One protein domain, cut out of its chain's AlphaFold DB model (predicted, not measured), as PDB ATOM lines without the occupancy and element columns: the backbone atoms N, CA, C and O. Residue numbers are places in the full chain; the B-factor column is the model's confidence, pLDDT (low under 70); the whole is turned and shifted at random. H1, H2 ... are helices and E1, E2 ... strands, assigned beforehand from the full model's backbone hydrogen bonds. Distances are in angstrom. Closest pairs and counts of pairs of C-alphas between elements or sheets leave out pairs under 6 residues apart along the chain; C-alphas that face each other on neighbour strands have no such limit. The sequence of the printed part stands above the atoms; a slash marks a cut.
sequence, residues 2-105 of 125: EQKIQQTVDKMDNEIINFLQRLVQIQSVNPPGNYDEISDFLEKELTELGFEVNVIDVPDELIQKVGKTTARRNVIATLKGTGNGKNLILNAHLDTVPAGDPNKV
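What this domain is: This is residues 2 to 105 of the 125 residues of an uncharacterized protein of Lentibacillus sp. CBA3610 (UniProt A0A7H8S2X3). A two-stranded antiparallel ribbon, E1 and E2, has helix H3 packed along it, and helix H2 runs next to H3 in the opposite direction; H1 sticks out beyond the start of H2, while H4 sits in the turn between the two strands. After E2 a long unnamed stretch, residues 79 to 105, folds back across the domain and ends in a free tail. The printed part has 104 residues, with four named helices and two named strands in the order H1, H2, H3, E1, H4, E2, and its class is mixed, helices and strands. The whole is loose, with a radius of gyration of the C-alphas of 17.0 A, and flat in outline, spanning 46 by 41 by 21 A.

Where its parts are: H1 is residues 2 to 11, 14.4 A from first to last C-alpha, and begins at C-alpha 2 at (-44.159, -32.440, -55.770). H2 is residues 13 to 25, 18.3 A long. H3 is residues 36 to 48, 18.4 A long, with C-alpha 36 at (-34.729, -18.432, -23.492). E1 is residues 52 to 57, 16.8 A long, H4 is residues 60 to 65, 8.5 A long, and E2 is residues 73 to 78, 16.4 A long. E2 ends at C-alpha 78 at (-43.928, -33.571, -32.261).

How they stand to each other: E1 and E2 are antiparallel neighbours, with 162 degrees between their directions. Across them N 54 and O 76 are 2.8 A apart and N 76 and O 54 are 2.9 A apart, both within hydrogen-bond range. The closest C-alphas of H3 and E1 are those of Glu 43 and Val 53, 6.0 A apart. For H3 and E2 they are those of Ser 39 and Val 75, 6.2 A apart. H2 and H3 are close but not clearly touching, with the C-alphas of Leu 23 and Ile 38 closest at 7.2 A. They run opposite ways at a shallow tilt of 22 degrees. H1 and H2 meet only through their link. H4 is apart from H3, and H1 is apart from E1 and E2. In H1, H2, H3 and H4 every O i to N i+4 pair is within hydrogen-bond range.

The domain as a whole: The C-alphas of Asn 84 and Asn 103, the two farthest apart, are 53.3 A from each other. Residues 2 to 18, 81 to 88 and 100 to 105 stand free; the body without them spans 36 by 28 by 19 A. The printed part has no cut and no long link between named elements. The mean pLDDT of the printed part is 91.1, and residues 100 and 102 to 105 are under 70.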
ATOM      1  N   GLU A   2     -45.146 -33.535 -55.732       87.81
ATOM      2  CA  GLU A   2     -44.159 -32.440 -55.770       87.81
ATOM      3  C   GLU A   2     -44.745 -31.088 -56.201       87.81
ATOM      4  O   GLU A   2     -44.626 -30.115 -55.468       87.81
ATOM      5  N   GLN A   3     -45.494 -31.033 -57.310       91.12
ATOM      6  CA  GLN A   3     -46.134 -29.789 -57.772       91.12
ATOM      7  C   GLN A   3     -47.096 -29.176 -56.743       91.12
ATOM      8  O   GLN A   3     -47.196 -27.958 -56.639       91.12
ATOM      9  N   LYS A   4     -47.795 -30.011 -55.963       94.62
ATOM     10  CA  LYS A   4     -48.717 -29.538 -54.924       94.62
ATOM     11  C   LYS A   4     -47.948 -28.942 -53.746       94.62
ATOM     12  O   LYS A   4     -48.375 -27.931 -53.213       94.62
ATOM     13  N   ILE A   5     -46.824 -29.553 -53.365       93.75
ATOM     14  CA  ILE A   5     -45.945 -29.027 -52.314       93.75
ATOM     15  C   ILE A   5     -45.378 -27.677 -52.751       93.75
ATOM     16  O   ILE A   5     -45.517 -26.716 -52.005       93.75
ATOM     17  N   GLN A   6     -44.841 -27.583 -53.973       94.06
ATOM     18  CA  GLN A   6     -44.300 -26.328 -54.499       94.06
ATOM     19  C   GLN A   6     -45.352 -25.213 -54.487       94.06
ATOM     20  O   GLN A   6     -45.124 -24.161 -53.907       94.06
ATOM     21  N   GLN A   7     -46.548 -25.477 -55.022       95.50
ATOM     22  CA  GLN A   7     -47.636 -24.495 -55.029       95.50
ATOM     23  C   GLN A   7     -48.095 -24.082 -53.626       95.50
ATOM     24  O   GLN A   7     -48.545 -22.954 -53.446       95.50
ATOM     25  N   THR A   8     -48.051 -24.989 -52.647       95.56
ATOM     26  CA  THR A   8     -48.355 -24.643 -51.254       95.56
ATOM     27  C   THR A   8     -47.279 -23.726 -50.686       95.56
ATOM     28  O   THR A   8     -47.623 -22.697 -50.119       95.56
ATOM     29  N   VAL A   9     -45.999 -24.057 -50.884       93.81
ATOM     30  CA  VAL A   9     -44.872 -23.232 -50.426       93.81
ATOM     31  C   VAL A   9     -44.930 -21.837 -51.047       93.81
ATOM     32  O   VAL A   9     -44.852 -20.854 -50.319       93.81
ATOM     33  N   ASP A  10     -45.174 -21.740 -52.357       94.44
ATOM     34  CA  ASP A  10     -45.270 -20.458 -53.068       94.44
ATOM     35  C   ASP A  10     -46.411 -19.576 -52.530       94.44
ATOM     36  O   ASP A  10     -46.303 -18.354 -52.499       94.44
ATOM     37  N   LYS A  11     -47.519 -20.180 -52.080       96.25
ATOM     38  CA  LYS A  11     -48.656 -19.450 -51.490       96.25
ATOM     39  C   LYS A  11     -48.413 -18.999 -50.054       96.25
ATOM     40  O   LYS A  11     -49.137 -18.131 -49.576       96.25
ATOM     41  N   MET A  12     -47.439 -19.597 -49.375       95.25
ATOM     42  CA  MET A  12     -47.078 -19.293 -47.992       95.25
ATOM     43  C   MET A  12     -45.875 -18.343 -47.903       95.25
ATOM     44  O   MET A  12     -45.327 -18.186 -46.813       95.25
ATOM     45  N   ASP A  13     -45.450 -17.712 -49.010       92.19
ATOM     46  CA  ASP A  13     -44.211 -16.919 -49.058       92.19
ATOM     47  C   ASP A  13     -44.134 -15.890 -47.920       92.19
ATOM     48  O   ASP A  13     -43.169 -15.887 -47.164       92.19
ATOM     49  N   ASN A  14     -45.196 -15.114 -47.719       91.25
ATOM     50  CA  ASN A  14     -45.276 -14.051 -46.731       91.25
ATOM     51  C   ASN A  14     -45.232 -14.611 -45.310       91.25
ATOM     52  O   ASN A  14     -44.596 -14.025 -44.441       91.25
ATOM     53  N   GLU A  15     -45.887 -15.746 -45.059       92.38
ATOM     54  CA  GLU A  15     -45.893 -16.393 -43.745       92.38
ATOM     55  C   GLU A  15     -44.505 -16.933 -43.396       92.38
ATOM     56  O   GLU A  15     -43.987 -16.638 -42.320       92.38
ATOM     57  N   ILE A  16     -43.872 -17.649 -44.331       93.19
ATOM     58  CA  ILE A  16     -42.515 -18.196 -44.182       93.19
ATOM     59  C   ILE A  16     -41.516 -17.065 -43.945       93.19
ATOM     60  O   ILE A  16     -40.682 -17.127 -43.041       93.19
ATOM     61  N   ILE A  17     -41.627 -16.010 -44.744       91.25
ATOM     62  CA  ILE A  17     -40.797 -14.824 -44.642       91.25
ATOM     63  C   ILE A  17     -40.975 -14.148 -43.277       91.25
ATOM     64  O   ILE A  17     -39.981 -13.884 -42.601       91.25
ATOM     65  N   ASN A  18     -42.209 -13.867 -42.857       90.75
ATOM     66  CA  ASN A  18     -42.485 -13.184 -41.593       90.75
ATOM     67  C   ASN A  18     -42.044 -14.024 -40.389       90.75
ATOM     68  O   ASN A  18     -41.504 -13.485 -39.421       90.75
ATOM     69  N   PHE A  19     -42.235 -15.343 -40.451       92.94
ATOM     70  CA  PHE A  19     -41.720 -16.272 -39.452       92.94
ATOM     71  C   PHE A  19     -40.193 -16.176 -39.360       92.94
ATOM     72  O   PHE A  19     -39.654 -15.967 -38.274       92.94
ATOM     73  N   LEU A  20     -39.498 -16.229 -40.503       91.69
ATOM     74  CA  LEU A  20     -38.044 -16.104 -40.549       91.69
ATOM     75  C   LEU A  20     -37.564 -14.742 -40.028       91.69
ATOM     76  O   LEU A  20     -36.609 -14.720 -39.262       91.69
ATOM     77  N   GLN A  21     -38.217 -13.620 -40.378       87.50
ATOM     78  CA  GLN A  21     -37.855 -12.289 -39.850       87.50
ATOM     79  C   GLN A  21     -37.886 -12.262 -38.329       87.50
ATOM     80  O   GLN A  21     -36.930 -11.803 -37.708       87.50
ATOM     81  N   ARG A  22     -38.975 -12.759 -37.735       90.88
ATOM     82  CA  ARG A  22     -39.132 -12.798 -36.280       90.88
ATOM     83  C   ARG A  22     -38.075 -13.696 -35.647       90.88
ATOM     84  O   ARG A  22     -37.432 -13.278 -34.692       90.88
ATOM     85  N   LEU A  23     -37.829 -14.870 -36.232       92.06
ATOM     86  CA  LEU A  23     -36.829 -15.811 -35.735       92.06
ATOM     87  C   LEU A  23     -35.409 -15.217 -35.747       92.06
ATOM     88  O   LEU A  23     -34.702 -15.327 -34.752       92.06
ATOM     89  N   VAL A  24     -34.985 -14.564 -36.838       88.06
ATOM     90  CA  VAL A  24     -33.619 -14.000 -36.947       88.06
ATOM     91  C   VAL A  24     -33.406 -12.726 -36.130       88.06
ATOM     92  O   VAL A  24     -32.264 -12.341 -35.891       88.06
ATOM     93  N   GLN A  25     -34.481 -12.044 -35.729       87.06
ATOM     94  CA  GLN A  25     -34.401 -10.867 -34.861       87.06
ATOM     95  C   GLN A  25     -34.084 -11.237 -33.404       87.06
ATOM     96  O   GLN A  25     -33.553 -10.394 -32.676       87.06
ATOM     97  N   ILE A  26     -34.351 -12.483 -33.002       89.06
ATOM     98  CA  ILE A  26     -34.051 -12.988 -31.661       89.06
ATOM     99  C   ILE A  26     -32.541 -13.210 -31.521       89.06
ATOM    100  O   ILE A  26     -31.914 -13.942 -32.289       89.06
ATOM    101  N   GLN A  27     -31.938 -12.574 -30.518       87.44
ATOM    102  CA  GLN A  27     -30.491 -12.587 -30.312       87.44
ATOM    103  C   GLN A  27     -30.039 -13.854 -29.570       87.44
ATOM    104  O   GLN A  27     -29.893 -13.858 -28.349       87.44
ATOM    105  N   SER A  28     -29.745 -14.919 -30.320       89.62
ATOM    106  CA  SER A  28     -29.261 -16.207 -29.794       89.62
ATOM    107  C   SER A  28     -27.739 -16.410 -29.925       89.62
ATOM    108  O   SER A  28     -27.249 -17.538 -30.008       89.62
ATOM    109  N   VAL A  29     -26.958 -15.324 -29.972       88.62
ATOM    110  CA  VAL A  29     -25.510 -15.361 -30.252       88.62
ATOM    111  C   VAL A  29     -24.725 -16.149 -29.189       88.62
ATOM    112  O   VAL A  29     -24.801 -15.850 -27.997       88.62
ATOM    113  N   ASN A  30     -23.907 -17.112 -29.623       87.12
ATOM    114  CA  ASN A  30     -23.025 -17.951 -28.811       87.12
ATOM    115  C   ASN A  30     -21.552 -17.794 -29.254       87.12
ATOM    116  O   ASN A  30     -21.242 -18.060 -30.418       87.12
ATOM    117  N   PRO A  31     -20.610 -17.440 -28.350       85.19
ATOM    118  CA  PRO A  31     -20.794 -17.093 -26.930       85.19
ATOM    119  C   PRO A  31     -21.468 -15.718 -26.713       85.19
ATOM    120  O   PRO A  31     -21.270 -14.828 -27.537       85.19
ATOM    121  N   PRO A  32     -22.198 -15.504 -25.596       83.94
ATOM    122  CA  PRO A  32     -22.366 -16.425 -24.468       83.94
ATOM    123  C   PRO A  32     -23.468 -17.483 -24.686       83.94
ATOM    124  O   PRO A  32     -23.382 -18.561 -24.104       83.94
ATOM    125  N   GLY A  33     -24.431 -17.239 -25.577       81.44
ATOM    126  CA  GLY A  33     -25.602 -18.083 -25.823       81.44
ATOM    127  C   GLY A  33     -26.758 -17.703 -24.899       81.44
ATOM    128  O   GLY A  33     -26.660 -17.901 -23.693       81.44
ATOM    129  N   ASN A  34     -27.832 -17.158 -25.471       84.88
ATOM    130  CA  ASN A  34     -29.101 -16.905 -24.788       84.88
ATOM    131  C   ASN A  34     -30.206 -17.660 -25.535       84.88
ATOM    132  O   ASN A  34     -30.493 -17.348 -26.690       84.88
ATOM    133  N   TYR A  35     -30.760 -18.692 -24.899       92.69
ATOM    134  CA  TYR A  35     -31.691 -19.624 -25.537       92.69
ATOM    135  C   TYR A  35     -33.139 -19.429 -25.084       92.69
ATOM    136  O   TYR A  35     -34.015 -20.059 -25.666       92.69
ATOM    137  N   ASP A  36     -33.400 -18.576 -24.092       93.31
ATOM    138  CA  ASP A  36     -34.729 -18.432 -23.492       93.31
ATOM    139  C   ASP A  36     -35.724 -17.857 -24.504       93.31
ATOM    140  O   ASP A  36     -36.669 -18.534 -24.895       93.31
ATOM    141  N   GLU A  37     -35.438 -16.666 -25.036       94.75
ATOM    142  CA  GLU A  37     -36.339 -15.963 -25.960       94.75
ATOM    143  C   GLU A  37     -36.630 -16.772 -27.235       94.75
ATOM    144  O   GLU A  37     -37.771 -16.831 -27.691       94.75
ATOM    145  N   ILE A  38     -35.615 -17.435 -27.805       95.19
ATOM    146  CA  ILE A  38     -35.799 -18.236 -29.023       95.19
ATOM    147  C   ILE A  38     -36.560 -19.533 -28.742       95.19
ATOM    148  O   ILE A  38     -37.339 -19.977 -29.585       95.19
ATOM    149  N   SER A  39     -36.368 -20.129 -27.563       96.75
ATOM    150  CA  SER A  39     -37.089 -21.341 -27.168       96.75
ATOM    151  C   SER A  39     -38.558 -21.032 -26.888       96.75
ATOM    152  O   SER A  39     -39.417 -21.751 -27.390       96.75
ATOM    153  N   ASP A  40     -38.845 -19.929 -26.191       96.94
ATOM    154  CA  ASP A  40     -40.206 -19.461 -25.896       96.94
ATOM    155  C   ASP A  40     -40.949 -19.066 -27.188       96.94
ATOM    156  O   ASP A  40     -42.122 -19.396 -27.381       96.94
ATOM    157  N   PHE A  41     -40.255 -18.404 -28.126       97.06
ATOM    158  CA  PHE A  41     -40.802 -18.093 -29.449       97.06
ATOM    159  C   PHE A  41     -41.180 -19.361 -30.221       97.06
ATOM    160  O   PHE A  41     -42.289 -19.456 -30.751       97.06
ATOM    161  N   LEU A  42     -40.281 -20.350 -30.277       97.56
ATOM    162  CA  LEU A  42     -40.540 -21.603 -30.983       97.56
ATOM    163  C   LEU A  42     -41.631 -22.435 -30.315       97.56
ATOM    164  O   LEU A  42     -42.445 -23.019 -31.025       97.56
ATOM    165  N   GLU A  43     -41.675 -22.478 -28.983       98.19
ATOM    166  CA  GLU A  43     -42.746 -23.150 -28.247       98.19
ATOM    167  C   GLU A  43     -44.109 -22.602 -28.652       98.19
ATOM    168  O   GLU A  43     -44.994 -23.371 -29.039       98.19
ATOM    169  N   LYS A  44     -44.252 -21.275 -28.652       98.12
ATOM    170  CA  LYS A  44     -45.487 -20.611 -29.056       98.12
ATOM    171  C   LYS A  44     -45.857 -20.919 -30.510       98.12
ATOM    172  O   LYS A  44     -46.951 -21.414 -30.770       98.12
ATOM    173  N   GLU A  45     -44.964 -20.639 -31.457       97.31
ATOM    174  CA  GLU A  45     -45.283 -20.735 -32.889       97.31
ATOM    175  C   GLU A  45     -45.526 -22.190 -33.329       97.31
ATOM    176  O   GLU A  45     -46.439 -22.460 -34.106       97.31
ATOM    177  N   LEU A  46     -44.763 -23.159 -32.807       97.31
ATOM    178  CA  LEU A  46     -44.970 -24.577 -33.123       97.31
ATOM    179  C   LEU A  46     -46.255 -25.119 -32.481       97.31
ATOM    180  O   LEU A  46     -46.947 -25.928 -33.101       97.31
ATOM    181  N   THR A  47     -46.617 -24.642 -31.287       97.94
ATOM    182  CA  THR A  47     -47.909 -24.974 -30.666       97.94
ATOM    183  C   THR A  47     -49.075 -24.448 -31.507       97.94
ATOM    184  O   THR A  47     -50.027 -25.186 -31.759       97.94
ATOM    185  N   GLU A  48     -48.993 -23.210 -32.010       96.81
ATOM    186  CA  GLU A  48     -50.002 -22.631 -32.916       96.81
ATOM    187  C   GLU A  48     -50.128 -23.414 -34.237       96.81
ATOM    188  O   GLU A  48     -51.222 -23.531 -34.789       96.81
ATOM    189  N   LEU A  49     -49.036 -24.027 -34.705       94.88
ATOM    190  CA  LEU A  49     -49.017 -24.933 -35.861       94.88
ATOM    191  C   LEU A  49     -49.536 -26.355 -35.554       94.88
ATOM    192  O   LEU A  49     -49.599 -27.192 -36.457       94.88
ATOM    193  N   GLY A  50     -49.923 -26.639 -34.307       97.00
ATOM    194  CA  GLY A  50     -50.524 -27.909 -33.888       97.00
ATOM    195  C   GLY A  50     -49.533 -28.977 -33.422       97.00
ATOM    196  O   GLY A  50     -49.898 -30.154 -33.353       97.00
ATOM    197  N   PHE A  51     -48.289 -28.604 -33.113       97.94
ATOM    198  CA  PHE A  51     -47.318 -29.522 -32.521       97.94
ATOM    199  C   PHE A  51     -47.527 -29.656 -31.009       97.94
ATOM    200  O   PHE A  51     -47.877 -28.705 -30.317       97.94
ATOM    201  N   GLU A  52     -47.233 -30.842 -30.481       97.94
ATOM    202  CA  GLU A  52     -46.959 -31.042 -29.058       97.94
ATOM    203  C   GLU A  52     -45.505 -30.636 -28.799       97.94
ATOM    204  O   GLU A  52     -44.588 -31.283 -29.320       97.94
ATOM    205  N   VAL A  53     -45.287 -29.557 -28.046       98.44
ATOM    206  CA  VAL A  53     -43.951 -28.989 -27.818       98.44
ATOM    207  C   VAL A  53     -43.494 -29.225 -26.384       98.44
ATOM    208  O   VAL A  53     -44.255 -29.037 -25.442       98.44
ATOM    209  N   ASN A  54     -42.238 -29.640 -26.228       98.00
ATOM    210  CA  ASN A  54     -41.556 -29.771 -24.946       98.00
ATOM    211  C   ASN A  54     -40.250 -28.974 -24.984       98.00
ATOM    212  O   ASN A  54     -39.364 -29.276 -25.791       98.00
ATOM    213  N   VAL A  55     -40.116 -27.991 -24.096       97.69
ATOM    214  CA  VAL A  55     -38.861 -27.263 -23.868       97.69
ATOM    215  C   VAL A  55     -38.106 -27.937 -22.725       97.69
ATOM    216  O   VAL A  55     -38.647 -28.130 -21.639       97.69
ATOM    217  N   ILE A  56     -36.862 -28.344 -22.980       97.00
ATOM    218  CA  ILE A  56     -36.037 -29.105 -22.036       97.00
ATOM    219  C   ILE A  56     -34.781 -28.306 -21.701       97.00
ATOM    220  O   ILE A  56     -33.919 -28.108 -22.564       97.00
ATOM    221  N   ASP A  57     -34.659 -27.905 -20.436       95.81
ATOM    222  CA  ASP A  57     -33.433 -27.325 -19.890       95.81
ATOM    223  C   ASP A  57     -32.332 -28.390 -19.783       95.81
ATOM    224  O   ASP A  57     -32.541 -29.507 -19.297       95.81
ATOM    225  N   VAL A  58     -31.127 -28.044 -20.234       94.19
ATOM    226  CA  VAL A  58     -29.934 -28.868 -20.030       94.19
ATOM    227  C   VAL A  58     -29.456 -28.671 -18.585       94.19
ATOM    228  O   VAL A  58     -29.224 -27.530 -18.194       94.19
ATOM    229  N   PRO A  59     -29.247 -29.743 -17.797       95.81
ATOM    230  CA  PRO A  59     -28.741 -29.628 -16.432       95.81
ATOM    231  C   PRO A  59     -27.416 -28.861 -16.338       95.81
ATOM    232  O   PRO A  59     -26.480 -29.144 -17.094       95.81
ATOM    233  N   ASP A  60     -27.305 -27.968 -15.352       94.31
ATOM    234  CA  ASP A  60     -26.125 -27.116 -15.136       94.31
ATOM    235  C   ASP A  60     -24.816 -27.911 -15.042       94.31
ATOM    236  O   ASP A  60     -23.788 -27.490 -15.571       94.31
ATOM    237  N   GLU A  61     -24.850 -29.097 -14.430       95.62
ATOM    238  CA  GLU A  61     -23.689 -29.987 -14.320       95.62
ATOM    239  C   GLU A  61     -23.132 -30.392 -15.695       95.62
ATOM    240  O   GLU A  61     -21.915 -30.440 -15.895       95.62
ATOM    241  N   LEU A  62     -24.009 -30.651 -16.673       94.62
ATOM    242  CA  LEU A  62     -23.609 -31.008 -18.035       94.62
ATOM    243  C   LEU A  62     -23.069 -29.796 -18.796       94.62
ATOM    244  O   LEU A  62     -22.101 -29.936 -19.546       94.62
ATOM    245  N   ILE A  63     -23.654 -28.617 -18.576       92.50
ATOM    246  CA  ILE A  63     -23.205 -27.349 -19.166       92.50
ATOM    247  C   ILE A  63     -21.790 -27.010 -18.672       92.50
ATOM    248  O   ILE A  63     -20.893 -26.725 -19.472       92.50
ATOM    249  N   GLN A  64     -21.558 -27.115 -17.363       92.88
ATOM    250  CA  GLN A  64     -20.258 -26.846 -16.748       92.88
ATOM    251  C   GLN A  64     -19.195 -27.858 -17.189       92.88
ATOM    252  O   GLN A  64     -18.058 -27.475 -17.465       92.88
ATOM    253  N   LYS A  65     -19.563 -29.138 -17.346       94.56
ATOM    254  CA  LYS A  65     -18.654 -30.192 -17.830       94.56
ATOM    255  C   LYS A  65     -18.071 -29.897 -19.217       94.56
ATOM    256  O   LYS A  65     -16.958 -30.327 -19.507       94.56
ATOM    257  N   VAL A  66     -18.797 -29.158 -20.061       91.00
ATOM    258  CA  VAL A  66     -18.334 -28.728 -21.394       91.00
ATOM    259  C   VAL A  66     -17.764 -27.302 -21.408       91.00
ATOM    260  O   VAL A  66     -17.570 -26.721 -22.476       91.00
ATOM    261  N   GLY A  67     -17.484 -26.725 -20.234       90.25
ATOM    262  CA  GLY A  67     -16.860 -25.407 -20.095       90.25
ATOM    263  C   GLY A  67     -17.759 -24.244 -20.518       90.25
ATOM    264  O   GLY A  67     -17.258 -23.196 -20.928       90.25
ATOM    265  N   LYS A  68     -19.084 -24.423 -20.474       88.88
ATOM    266  CA  LYS A  68     -20.067 -23.366 -20.734       88.88
ATOM    267  C   LYS A  68     -20.636 -22.850 -19.412       88.88
ATOM    268  O   LYS A  68     -20.574 -23.529 -18.393       88.88
ATOM    269  N   THR A  69     -21.170 -21.632 -19.436       86.88
ATOM    270  CA  THR A  69     -21.660 -20.931 -18.235       86.88
ATOM    271  C   THR A  69     -23.092 -20.421 -18.368       86.88
ATOM    272  O   THR A  69     -23.641 -19.893 -17.408       86.88
ATOM    273  N   THR A  70     -23.691 -20.555 -19.548       90.12
ATOM    274  CA  THR A  70     -25.055 -20.115 -19.843       90.12
ATOM    275  C   THR A  70     -26.006 -21.295 -19.867       90.12
ATOM    276  O   THR A  70     -25.655 -22.355 -20.393       90.12
ATOM    277  N   ALA A  71     -27.210 -21.091 -19.324       91.75
ATOM    278  CA  ALA A  71     -28.308 -22.040 -19.432       91.75
ATOM    279  C   ALA A  71     -28.592 -22.354 -20.908       91.75
ATOM    280  O   ALA A  71     -28.462 -21.492 -21.781       91.75
ATOM    281  N   ARG A  72     -28.944 -23.608 -21.198       92.62
ATOM    282  CA  ARG A  72     -29.217 -24.085 -22.559       92.62
ATOM    283  C   ARG A  72     -30.535 -24.826 -22.576       92.62
ATOM    284  O   ARG A  72     -30.777 -25.659 -21.708       92.62
ATOM    285  N   ARG A  73     -31.332 -24.563 -23.605       94.19
ATOM    286  CA  ARG A  73     -32.638 -25.180 -23.825       94.19
ATOM    287  C   ARG A  73     -32.671 -25.894 -25.164       94.19
ATOM    288  O   ARG A  73     -32.067 -25.435 -26.131       94.19
ATOM    289  N   ASN A  74     -33.382 -27.012 -25.203       95.31
ATOM    290  CA  ASN A  74     -33.745 -27.700 -26.434       95.31
ATOM    291  C   ASN A  74     -35.260 -27.655 -26.601       95.31
ATOM    292  O   ASN A  74     -35.989 -27.876 -25.639       95.31
ATOM    293  N   VAL A  75     -35.723 -27.434 -27.828       97.69
ATOM    294  CA  VAL A  75     -37.145 -27.493 -28.178       97.69
ATOM    295  C   VAL A  75     -37.399 -28.784 -28.946       97.69
ATOM    296  O   VAL A  75     -36.796 -29.018 -29.992       97.69
ATOM    297  N   ILE A  76     -38.288 -29.631 -28.428       98.12
ATOM    298  CA  ILE A  76     -38.724 -30.862 -29.089       98.12
ATOM    299  C   ILE A  76     -40.196 -30.709 -29.448       98.12
ATOM    300  O   ILE A  76     -41.052 -30.707 -28.567       98.12
ATOM    301  N   ALA A  77     -40.492 -30.618 -30.743       97.75
ATOM    302  CA  ALA A  77     -41.852 -30.505 -31.254       97.75
ATOM    303  C   ALA A  77     -42.252 -31.773 -32.014       97.75
ATOM    304  O   ALA A  77     -41.545 -32.225 -32.915       97.75
ATOM    305  N   THR A  78     -43.401 -32.343 -31.658       97.44
ATOM    306  CA  THR A  78     -43.928 -33.571 -32.261       97.44
ATOM    307  C   THR A  78     -45.291 -33.312 -32.885       97.44
ATOM    308  O   THR A  78     -46.236 -32.943 -32.194       97.44
ATOM    309  N   LEU A  79     -45.422 -33.578 -34.185       96.19
ATOM    310  CA  LEU A  79     -46.715 -33.642 -34.865       96.19
ATOM    311  C   LEU A  79     -47.078 -35.111 -35.097       96.19
ATOM    312  O   LEU A  79     -46.464 -35.793 -35.921       96.19
ATOM    313  N   LYS A  80     -48.057 -35.621 -34.343       93.06
ATOM    314  CA  LYS A  80     -48.478 -37.027 -34.437       93.06
ATOM    315  C   LYS A  80     -49.263 -37.257 -35.728       93.06
ATOM    316  O   LYS A  80     -50.356 -36.731 -35.910       93.06
ATOM    317  N   GLY A  81     -48.703 -38.073 -36.618       88.88
ATOM    318  CA  GLY A  81     -49.422 -38.588 -37.781       88.88
ATOM    319  C   GLY A  81     -50.461 -39.644 -37.392       88.88
ATOM    320  O   GLY A  81     -50.416 -40.219 -36.308       88.88
ATOM    321  N   THR A  82     -51.387 -39.931 -38.304       89.56
ATOM    322  CA  THR A  82     -52.459 -40.927 -38.111       89.56
ATOM    323  C   THR A  82     -52.209 -42.255 -38.833       89.56
ATOM    324  O   THR A  82     -53.044 -43.154 -38.777       89.56
ATOM    325  N   GLY A  83     -51.084 -42.391 -39.541       86.44
ATOM    326  CA  GLY A  83     -50.738 -43.585 -40.318       86.44
ATOM    327  C   GLY A  83     -49.599 -44.404 -39.707       86.44
ATOM    328  O   GLY A  83     -48.879 -43.935 -38.834       86.44
ATOM    329  N   ASN A  84     -49.369 -45.602 -40.248       89.38
ATOM    330  CA  ASN A  84     -48.277 -46.507 -39.848       89.38
ATOM    331  C   ASN A  84     -47.008 -46.315 -40.707       89.38
ATOM    332  O   ASN A  84     -46.353 -47.279 -41.103       89.38
ATOM    333  N   GLY A  85     -46.725 -45.067 -41.087       89.25
ATOM    334  CA  GLY A  85     -45.582 -44.707 -41.928       89.25
ATOM    335  C   GLY A  85     -44.260 -44.643 -41.159       89.25
ATOM    336  O   GLY A  85     -44.183 -44.962 -39.975       89.25
ATOM    337  N   LYS A  86     -43.197 -44.203 -41.841       93.06
ATOM    338  CA  LYS A  86     -41.909 -43.916 -41.195       93.06
ATOM    339  C   LYS A  86     -41.982 -42.599 -40.420       93.06
ATOM    340  O   LYS A  86     -42.622 -41.654 -40.874       93.06
ATOM    341  N   ASN A  87     -41.247 -42.527 -39.315       92.00
ATOM    342  CA  ASN A  87     -41.022 -41.275 -38.598       92.00
ATOM    343  C   ASN A  87     -39.979 -40.421 -39.340       92.00
ATOM    344  O   ASN A  87     -39.005 -40.959 -39.872       92.00
ATOM    345  N   LEU A  88     -40.173 -39.103 -39.345       93.25
ATOM    346  CA  LEU A  88     -39.221 -38.115 -39.851       93.25
ATOM    347  C   LEU A  88     -38.777 -37.224 -38.689       93.25
ATOM    348  O   LEU A  88     -39.620 -36.718 -37.954       93.25
ATOM    349  N   ILE A  89     -37.467 -37.026 -38.544       95.25
ATOM    350  CA  ILE A  89     -36.890 -36.071 -37.595       95.25
ATOM    351  C   ILE A  89     -36.239 -34.955 -38.405       95.25
ATOM    352  O   ILE A  89     -35.387 -35.221 -39.252       95.25
ATOM    353  N   LEU A  90     -36.642 -33.719 -38.126       95.25
ATOM    354  CA  LEU A  90     -35.953 -32.516 -38.576       95.25
ATOM    355  C   LEU A  90     -35.158 -31.981 -37.388       95.25
ATOM    356  O   LEU A  90     -35.710 -31.809 -36.303       95.25
ATOM    357  N   ASN A  91     -33.858 -31.766 -37.576       93.50
ATOM    358  CA  ASN A  91     -32.965 -31.283 -36.530       93.50
ATOM    359  C   ASN A  91     -32.250 -30.012 -36.998       93.50
ATOM    360  O   ASN A  91     -31.802 -29.938 -38.139       93.50
ATOM    361  N   ALA A  92     -32.171 -29.030 -36.104       92.31
ATOM    362  CA  ALA A  92     -31.507 -27.750 -36.308       92.31
ATOM    363  C   ALA A  92     -30.973 -27.238 -34.961       92.31
ATOM    364  O   ALA A  92     -31.391 -27.719 -33.904       92.31
ATOM    365  N   HIS A  93     -30.066 -26.264 -34.998       92.44
ATOM    366  CA  HIS A  93     -29.586 -25.557 -33.810       92.44
ATOM    367  C   HIS A  93     -30.222 -24.159 -33.714       92.44
ATOM    368  O   HIS A  93     -30.670 -23.601 -34.714       92.44
ATOM    369  N   LEU A  94     -30.280 -23.610 -32.497       91.50
ATOM    370  CA  LEU A  94     -30.951 -22.335 -32.202       91.50
ATOM    371  C   LEU A  94     -29.995 -21.136 -32.211       91.50
ATOM    372  O   LEU A  94     -30.401 -20.007 -32.477       91.50
ATOM    373  N   ASP A  95     -28.727 -21.358 -31.879       90.19
ATOM    374  CA  ASP A  95     -27.744 -20.296 -31.719       90.19
ATOM    375  C   ASP A  95     -27.133 -19.820 -33.030       90.19
ATOM    376  O   ASP A  95     -27.020 -20.549 -34.012       90.19
ATOM    377  N   THR A  96     -26.670 -18.579 -32.999       88.81
ATOM    378  CA  THR A  96     -25.854 -17.983 -34.055       88.81
ATOM    379  C   THR A  96     -24.461 -17.666 -33.525       88.81
ATOM    380  O   THR A  96     -24.221 -17.655 -32.320       88.81
ATOM    381  N   VAL A  97     -23.514 -17.399 -34.420       87.31
ATOM    382  CA  VAL A  97     -22.187 -16.884 -34.047       87.31
ATOM    383  C   VAL A  97     -22.174 -15.351 -34.100       87.31
ATOM    384  O   VAL A  97     -22.991 -14.770 -34.822       87.31
ATOM    385  N   PRO A  98     -21.259 -14.666 -33.383       82.81
ATOM    386  CA  PRO A  98     -21.179 -13.211 -33.417       82.81
ATOM    387  C   PRO A  98     -21.112 -12.667 -34.844       82.81
ATOM    388  O   PRO A  98     -20.320 -13.127 -35.673       82.81
ATOM    389  N   ALA A  99     -21.932 -11.656 -35.129       72.06
ATOM    390  CA  ALA A  99     -21.842 -10.948 -36.391       72.06
ATOM    391  C   ALA A  99     -20.474 -10.249 -36.468       72.06
ATOM    392  O   ALA A  99     -20.123  -9.449 -35.603       72.06
ATOM    393  N   GLY A 100     -19.688 -10.572 -37.500       68.81
ATOM    394  CA  GLY A 100     -18.479  -9.813 -37.831       68.81
ATOM    395  C   GLY A 100     -18.785  -8.334 -38.109       68.81
ATOM    396  O   GLY A 100     -19.946  -7.936 -38.181       68.81
ATOM    397  N   ASP A 101     -17.736  -7.529 -38.291       72.06
ATOM    398  CA  ASP A 101     -17.832  -6.072 -38.462       72.06
ATOM    399  C   ASP A 101     -18.897  -5.669 -39.506       72.06
ATOM    400  O   ASP A 101     -18.725  -5.980 -40.691       72.06
ATOM    401  N   PRO A 102     -19.978  -4.972 -39.102       64.75
ATOM    402  CA  PRO A 102     -21.062  -4.591 -40.004       64.75
ATOM    403  C   PRO A 102     -20.586  -3.676 -41.140       64.75
ATOM    404  O   PRO A 102     -21.175  -3.698 -42.216       64.75
ATOM    405  N   ASN A 103     -19.483  -2.943 -40.956       67.25
ATOM    406  CA  ASN A 103     -18.902  -2.080 -41.991       67.25
ATOM    407  C   ASN A 103     -18.136  -2.859 -43.072       67.25
ATOM    408  O   ASN A 103     -17.735  -2.284 -44.081       67.25
ATOM    409  N   LYS A 104     -17.908  -4.160 -42.860       67.12
ATOM    410  CA  LYS A 104     -17.261  -5.068 -43.819       67.12
ATOM    411  C   LYS A 104     -18.249  -6.012 -44.494       67.12
ATOM    412  O   LYS A 104     -17.839  -6.852 -45.293       67.12
ATOM    413  N   VAL A 105     -19.535  -5.912 -44.159       63.41
ATOM    414  CA  VAL A 105     -20.573  -6.723 -44.784       63.41
ATOM    415  C   VAL A 105     -21.038  -6.011 -46.047       63.41
ATOM    416  O   VAL A 105     -21.793  -5.043 -45.987       63.41
TER     417      VAL A 105